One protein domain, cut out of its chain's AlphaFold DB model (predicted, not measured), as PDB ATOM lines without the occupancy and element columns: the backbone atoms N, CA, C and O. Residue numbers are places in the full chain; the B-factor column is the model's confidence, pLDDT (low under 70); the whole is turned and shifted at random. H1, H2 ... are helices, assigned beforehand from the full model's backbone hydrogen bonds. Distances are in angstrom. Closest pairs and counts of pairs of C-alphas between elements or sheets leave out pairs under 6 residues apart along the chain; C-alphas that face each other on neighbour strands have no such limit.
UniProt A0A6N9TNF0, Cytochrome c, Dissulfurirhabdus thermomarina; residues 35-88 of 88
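Overview. This is residues 35 to 88 of the 88 residues of the protein "Cytochrome c" of Dissulfurirhabdus thermomarina (UniProt A0A6N9TNF0). Two helices lie side by side as a helical hairpin, joined at one end by a wide loop, residues 48 to 60, with a tail without named elements, residues 74 to 88, after the second. The printed part has 54 residues, with H1 then H2 and no named strand; the class is all helix, though under half of the residues, 22, are in named elements. It is compact, with a radius of gyration of the C-alphas of 11.5 A, and spans 31 by 23 by 20 A.

Arrangement. Start at H1, residues 39 to 47; it touches H2, residues 61 to 73, which meets it with residues 68 to 73 alone. Their closest C-alphas, Met 39 and Lys 72, are 4.6 A apart. They run opposite ways at a shallow tilt of 18 degrees. In both helices every O i to N i+4 pair is within hydrogen-bond range.

Along the chain. Find C-alpha 39 at (241.613, 270.978, 411.369); from there H1 runs 12.2 A to C-alpha 47. H2 runs 18.3 A, from Ser 61 to C-alpha 73 at (246.657, 266.525, 414.707).

Size, cuts and confidence. The C-alphas farthest apart, Gly 57 and Asp 79, are 32.5 A apart. The link H1 to H2 is long, and its residues 48 to 54 stand free. The printed part has no cut; pLDDT is under 70 at residue 88, the chain's last.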
ATOM      1  N   ALA A  35     246.800 275.081 417.439       97.44
ATOM      2  CA  ALA A  35     245.488 275.343 418.030       97.44
ATOM      3  C   ALA A  35     244.904 276.737 417.729       97.44
ATOM      4  O   ALA A  35     243.829 277.065 418.223       97.44
ATOM      5  N   ASP A  36     245.551 277.571 416.906       96.62
ATOM      6  CA  ASP A  36     244.953 278.843 416.474       96.62
ATOM      7  C   ASP A  36     243.819 278.631 415.445       96.62
ATOM      8  O   ASP A  36     243.080 279.571 415.134       96.62
ATOM      9  N   LYS A  37     243.692 277.429 414.856       97.44
ATOM     10  CA  LYS A  37     242.634 277.090 413.887       97.44
ATOM     11  C   LYS A  37     242.158 275.648 414.054       97.44
ATOM     12  O   LYS A  37     242.873 274.804 414.581       97.44
ATOM     13  N   ALA A  38     240.955 275.379 413.551       98.25
ATOM     14  CA  ALA A  38     240.406 274.033 413.426       98.25
ATOM     15  C   ALA A  38     241.066 273.238 412.281       98.25
ATOM     16  O   ALA A  38     241.520 273.833 411.294       98.25
ATOM     17  N   MET A  39     241.031 271.905 412.350       97.94
ATOM     18  CA  MET A  39     241.613 270.978 411.369       97.94
ATOM     19  C   MET A  39     241.185 271.320 409.942       97.94
ATOM     20  O   MET A  39     242.008 271.485 409.040       97.94
ATOM     21  N   SER A  40     239.876 271.500 409.744       97.94
ATOM     22  CA  SER A  40     239.302 271.772 408.423       97.94
ATOM     23  C   SER A  40     239.747 273.116 407.836       97.94
ATOM     24  O   SER A  40     239.732 273.301 406.616       97.94
ATOM     25  N   VAL A  41     240.147 274.069 408.684       98.38
ATOM     26  CA  VAL A  41     240.678 275.363 408.249       98.38
ATOM     27  C   VAL A  41     242.112 275.192 407.763       98.38
ATOM     28  O   VAL A  41     242.429 275.703 406.687       98.38
ATOM     29  N   TRP A  42     242.947 274.439 408.487       98.06
ATOM     30  CA  TRP A  42     244.310 274.118 408.058       98.06
ATOM     31  C   TRP A  42     244.333 273.372 406.730       98.06
ATOM     32  O   TRP A  42     244.981 273.809 405.778       98.06
ATOM     33  N   GLU A  43     243.533 272.315 406.626       97.00
ATOM     34  CA  GLU A  43     243.427 271.500 405.420       97.00
ATOM     35  C   GLU A  43     243.023 272.344 404.197       97.00
ATOM     36  O   GLU A  43     243.656 272.286 403.139       97.00
ATOM     37  N   LYS A  44     241.992 273.192 404.337       97.94
ATOM     38  CA  LYS A  44     241.531 274.080 403.258       97.94
ATOM     39  C   LYS A  44     242.556 275.159 402.915       97.94
ATOM     40  O   LYS A  44     242.651 275.526 401.746       97.94
ATOM     41  N   TYR A  45     243.271 275.701 403.901       97.62
ATOM     42  CA  TYR A  45     244.252 276.768 403.698       97.62
ATOM     43  C   TYR A  45     245.399 276.307 402.796       97.62
ATOM     44  O   TYR A  45     245.661 276.942 401.771       97.62
ATOM     45  N   PHE A  46     246.016 275.168 403.125       96.19
ATOM     46  CA  PHE A  46     247.134 274.625 402.352       96.19
ATOM     47  C   PHE A  46     246.685 273.993 401.035       96.19
ATOM     48  O   PHE A  46     247.313 274.245 400.011       96.19
ATOM     49  N   ARG A  47     245.538 273.294 401.001       95.31
ATOM     50  CA  ARG A  47     244.981 272.764 399.741       95.31
ATOM     51  C   ARG A  47     244.705 273.859 398.708       95.31
ATOM     52  O   ARG A  47     244.826 273.622 397.513       95.31
ATOM     53  N   ARG A  48     244.298 275.050 399.155       96.62
ATOM     54  CA  ARG A  48     244.002 276.196 398.280       96.62
ATOM     55  C   ARG A  48     245.222 277.078 397.999       96.62
ATOM     56  O   ARG A  48     245.040 278.124 397.386       96.62
ATOM     57  N   GLY A  49     246.412 276.720 398.490       94.69
ATOM     58  CA  GLY A  49     247.624 277.518 398.299       94.69
ATOM     59  C   GLY A  49     247.501 278.947 398.832       94.69
ATOM     60  O   GLY A  49     247.985 279.879 398.206       94.69
ATOM     61  N   ARG A  50     246.812 279.153 399.966       95.38
ATOM     62  CA  ARG A  50     246.540 280.503 400.504       95.38
ATOM     63  C   ARG A  50     247.711 281.139 401.258       95.38
ATOM     64  O   ARG A  50     247.535 282.215 401.827       95.38
ATOM     65  N   HIS A  51     248.876 280.495 401.277       95.81
ATOM     66  CA  HIS A  51     250.073 281.104 401.839       95.81
ATOM     67  C   HIS A  51     250.502 282.292 400.960       95.81
ATOM     68  O   HIS A  51     250.664 282.108 399.756       95.81
ATOM     69  N   PRO A  52     250.650 283.512 401.513       94.12
ATOM     70  CA  PRO A  52     250.805 284.728 400.706       94.12
ATOM     71  C   PRO A  52     252.170 284.837 400.018       94.12
ATOM     72  O   PRO A  52     252.334 285.641 399.104       94.12
ATOM     73  N   VAL A  53     253.145 284.048 400.468       93.19
ATOM     74  CA  VAL A  53     254.469 283.937 399.852       93.19
ATOM     75  C   VAL A  53     254.706 282.516 399.373       93.19
ATOM     76  O   VAL A  53     254.192 281.563 399.969       93.19
ATOM     77  N   ASP A  54     255.525 282.393 398.335       92.00
ATOM     78  CA  ASP A  54     255.955 281.102 397.823       92.00
ATOM     79  C   ASP A  54     256.830 280.374 398.856       92.00
ATOM     80  O   ASP A  54     257.780 280.926 399.418       92.00
ATOM     81  N   LEU A  55     256.459 279.125 399.125       92.25
ATOM     82  CA  LEU A  55     257.184 278.224 400.013       92.25
ATOM     83  C   LEU A  55     258.184 277.351 399.246       92.25
ATOM     84  O   LEU A  55     258.982 276.650 399.876       92.25
ATOM     85  N   SER A  56     258.171 277.402 397.907       86.75
ATOM     86  CA  SER A  56     259.137 276.696 397.074       86.75
ATOM     87  C   SER A  56     260.565 277.127 397.443       86.75
ATOM     88  O   SER A  56     260.865 278.299 397.671       86.75
ATOM     89  N   GLY A  57     261.443 276.145 397.651       87.81
ATOM     90  CA  GLY A  57     262.817 276.370 398.113       87.81
ATOM     91  C   GLY A  57     262.987 276.645 399.616       87.81
ATOM     92  O   GLY A  57     264.118 276.618 400.093       87.81
ATOM     93  N   LYS A  58     261.907 276.862 400.385       90.50
ATOM     94  CA  LYS A  58     261.962 276.972 401.861       90.50
ATOM     95  C   LYS A  58     261.649 275.656 402.569       90.50
ATOM     96  O   LYS A  58     262.158 275.408 403.658       90.50
ATOM     97  N   ILE A  59     260.797 274.837 401.960       93.88
ATOM     98  CA  ILE A  59     260.351 273.545 402.481       93.88
ATOM     99  C   ILE A  59     260.043 272.613 401.302       93.88
ATOM    100  O   ILE A  59     259.526 273.065 400.278       93.88
ATOM    101  N   SER A  60     260.386 271.325 401.408       94.94
ATOM    102  CA  SER A  60     259.991 270.344 400.386       94.94
ATOM    103  C   SER A  60     258.494 270.027 400.475       94.94
ATOM    104  O   SER A  60     257.864 270.255 401.508       94.94
ATOM    105  N   SER A  61     257.906 269.467 399.415       93.50
ATOM    106  CA  SER A  61     256.492 269.062 399.437       93.50
ATOM    107  C   SER A  61     256.204 268.014 400.521       93.50
ATOM    108  O   SER A  61     255.198 268.135 401.218       93.50
ATOM    109  N   ASP A  62     257.114 267.060 400.734       94.62
ATOM    110  CA  ASP A  62     256.986 266.034 401.780       94.62
ATOM    111  C   ASP A  62     257.048 266.647 403.186       94.62
ATOM    112  O   ASP A  62     256.232 266.339 404.053       94.62
ATOM    113  N   GLN A  63     257.984 267.575 403.415       95.19
ATOM    114  CA  GLN A  63     258.089 268.298 404.684       95.19
ATOM    115  C   GLN A  63     256.857 269.170 404.936       95.19
ATOM    116  O   GLN A  63     256.362 269.224 406.061       95.19
ATOM    117  N   LEU A  64     256.337 269.826 403.896       95.75
ATOM    118  CA  LEU A  64     255.105 270.596 403.997       95.75
ATOM    119  C   LEU A  64     253.935 269.690 404.379       95.75
ATOM    120  O   LEU A  64     253.148 270.064 405.242       95.75
ATOM    121  N   GLN A  65     253.841 268.491 403.802       96.19
ATOM    122  CA  GLN A  65     252.804 267.533 404.169       96.19
ATOM    123  C   GLN A  65     252.913 267.092 405.637       96.19
ATOM    124  O   GLN A  65     251.895 267.075 406.327       96.19
ATOM    125  N   ILE A  66     254.124 266.832 406.143       96.62
ATOM    126  CA  ILE A  66     254.356 266.521 407.567       96.62
ATOM    127  C   ILE A  66     253.889 267.675 408.467       96.62
ATOM    128  O   ILE A  66     253.217 267.442 409.470       96.62
ATOM    129  N   VAL A  67     254.206 268.922 408.107       96.44
ATOM    130  CA  VAL A  67     253.769 270.103 408.869       96.44
ATOM    131  C   VAL A  67     252.249 270.270 408.828       96.44
ATOM    132  O   VAL A  67     251.645 270.595 409.846       96.44
ATOM    133  N   VAL A  68     251.613 270.050 407.676       96.75
ATOM    134  CA  VAL A  68     250.151 270.149 407.549       96.75
ATOM    135  C   VAL A  68     249.454 269.082 408.388       96.75
ATOM    136  O   VAL A  68     248.444 269.393 409.016       96.75
ATOM    137  N   GLU A  69     249.991 267.861 408.440       97.50
ATOM    138  CA  GLU A  69     249.446 266.814 409.307       97.50
ATOM    139  C   GLU A  69     249.609 267.177 410.782       97.50
ATOM    140  O   GLU A  69     248.629 267.180 411.517       97.50
ATOM    141  N   TYR A  70     250.791 267.650 411.180       97.31
ATOM    142  CA  TYR A  70     251.031 268.154 412.533       97.31
ATOM    143  C   TYR A  70     250.061 269.278 412.936       97.31
ATOM    144  O   TYR A  70     249.531 269.289 414.045       97.31
ATOM    145  N   LEU A  71     249.781 270.223 412.034       97.94
ATOM    146  CA  LEU A  71     248.810 271.293 412.285       97.94
ATOM    147  C   LEU A  71     247.382 270.765 412.472       97.94
ATOM    148  O   LEU A  71     246.620 271.369 413.223       97.94
ATOM    149  N   LYS A  72     247.010 269.673 411.793       97.88
ATOM    150  CA  LYS A  72     245.698 269.024 411.936       97.88
ATOM    151  C   LYS A  72     245.623 268.223 413.237       97.88
ATOM    152  O   LYS A  72     244.706 268.451 414.016       97.88
ATOM    153  N   ASP A  73     246.611 267.379 413.512       97.69
ATOM    154  CA  ASP A  73     246.657 266.525 414.707       97.69
ATOM    155  C   ASP A  73     246.660 267.322 416.017       97.69
ATOM    156  O   ASP A  73     246.236 266.816 417.054       97.69
ATOM    157  N   HIS A  74     247.101 268.583 415.958       97.75
ATOM    158  CA  HIS A  74     247.148 269.502 417.095       97.75
ATOM    159  C   HIS A  74     246.272 270.751 416.924       97.75
ATOM    160  O   HIS A  74     246.472 271.763 417.610       97.75
ATOM    161  N   ALA A  75     245.308 270.705 416.005       98.25
ATOM    162  CA  ALA A  75     244.350 271.780 415.782       98.25
ATOM    163  C   ALA A  75     243.465 272.038 417.011       98.25
ATOM    164  O   ALA A  75     243.382 271.218 417.925       98.25
ATOM    165  N   ALA A  76     242.748 273.163 417.015       97.81
ATOM    166  CA  ALA A  76     241.880 273.570 418.126       97.81
ATOM    167  C   ALA A  76     240.780 272.546 418.470       97.81
ATOM    168  O   ALA A  76     240.369 272.452 419.620       97.81
ATOM    169  N   ASP A  77     240.300 271.818 417.462       97.69
ATOM    170  CA  ASP A  77     239.247 270.799 417.522       97.69
ATOM    171  C   ASP A  77     239.796 269.363 417.435       97.69
ATOM    172  O   ASP A  77     239.035 268.433 417.171       97.69
ATOM    173  N   SER A  78     241.106 269.182 417.628       96.31
ATOM    174  CA  SER A  78     241.735 267.860 417.738       96.31
ATOM    175  C   SER A  78     241.627 267.297 419.158       96.31
ATOM    176  O   SER A  78     241.343 268.024 420.113       96.31
ATOM    177  N   ASP A  79     241.941 266.010 419.318       95.38
ATOM    178  CA  ASP A  79     242.053 265.373 420.635       95.38
ATOM    179  C   ASP A  79     243.291 265.852 421.427       95.38
ATOM    180  O   ASP A  79     243.397 265.595 422.628       95.38
ATOM    181  N   GLN A  80     244.248 266.537 420.775       93.56
ATOM    182  CA  GLN A  80     245.528 266.961 421.363       93.56
ATOM    183  C   GLN A  80     245.948 268.387 420.939       93.56
ATOM    184  O   GLN A  80     247.023 268.569 420.360       93.56
ATOM    185  N   PRO A  81     245.157 269.434 421.234       95.25
ATOM    186  CA  PRO A  81     245.445 270.794 420.782       95.25
ATOM    187  C   PRO A  81     246.747 271.357 421.378       95.25
ATOM    188  O   PRO A  81     246.994 271.247 422.579       95.25
ATOM    189  N   LEU A  82     247.551 272.053 420.560       93.19
ATOM    190  CA  LEU A  82     248.766 272.755 421.010       93.19
ATOM    191  C   LEU A  82     248.729 274.257 420.681       93.19
ATOM    192  O   LEU A  82     248.813 274.664 419.523       93.19
ATOM    193  N   ALA A  83     248.646 275.101 421.716       85.62
ATOM    194  CA  ALA A  83     248.464 276.553 421.578       85.62
ATOM    195  C   ALA A  83     249.758 277.394 421.627       85.62
ATOM    196  O   ALA A  83     249.720 278.590 421.321       85.62
ATOM    197  N   ALA A  84     250.897 276.802 422.002       82.62
ATOM    198  CA  ALA A  84     252.151 277.524 422.238       82.62
ATOM    199  C   ALA A  84     253.385 276.704 421.825       82.62
ATOM    200  O   ALA A  84     254.112 276.193 422.671       82.62
ATOM    201  N   VAL A  85     253.608 276.575 420.515       81.69
ATOM    202  CA  VAL A  85     254.761 275.860 419.939       81.69
ATOM    203  C   VAL A  85     255.804 276.856 419.420       81.69
ATOM    204  O   VAL A  85     256.982 276.748 419.745       81.69
ATOM    205  N   ILE A  86     255.370 277.881 418.683       81.56
ATOM    206  CA  ILE A  86     256.175 279.061 418.370       81.56
ATOM    207  C   ILE A  86     255.908 280.131 419.447       81.56
ATOM    208  O   ILE A  86     254.741 280.477 419.686       81.56
ATOM    209  N   PRO A  87     256.953 280.667 420.111       72.38
ATOM    210  CA  PRO A  87     256.794 281.701 421.131       72.38
ATOM    211  C   PRO A  87     256.128 282.970 420.572       72.38
ATOM    212  O   PRO A  87     256.558 283.508 419.546       72.38
ATOM    213  N   LYS A  88     255.084 283.444 421.268       65.94
ATOM    214  CA  LYS A  88     254.347 284.685 420.966       65.94
ATOM    215  C   LYS A  88     254.957 285.919 421.636       65.94
ATOM    216  O   LYS A  88     255.595 285.839 422.709       65.94
TER     217      LYS A  88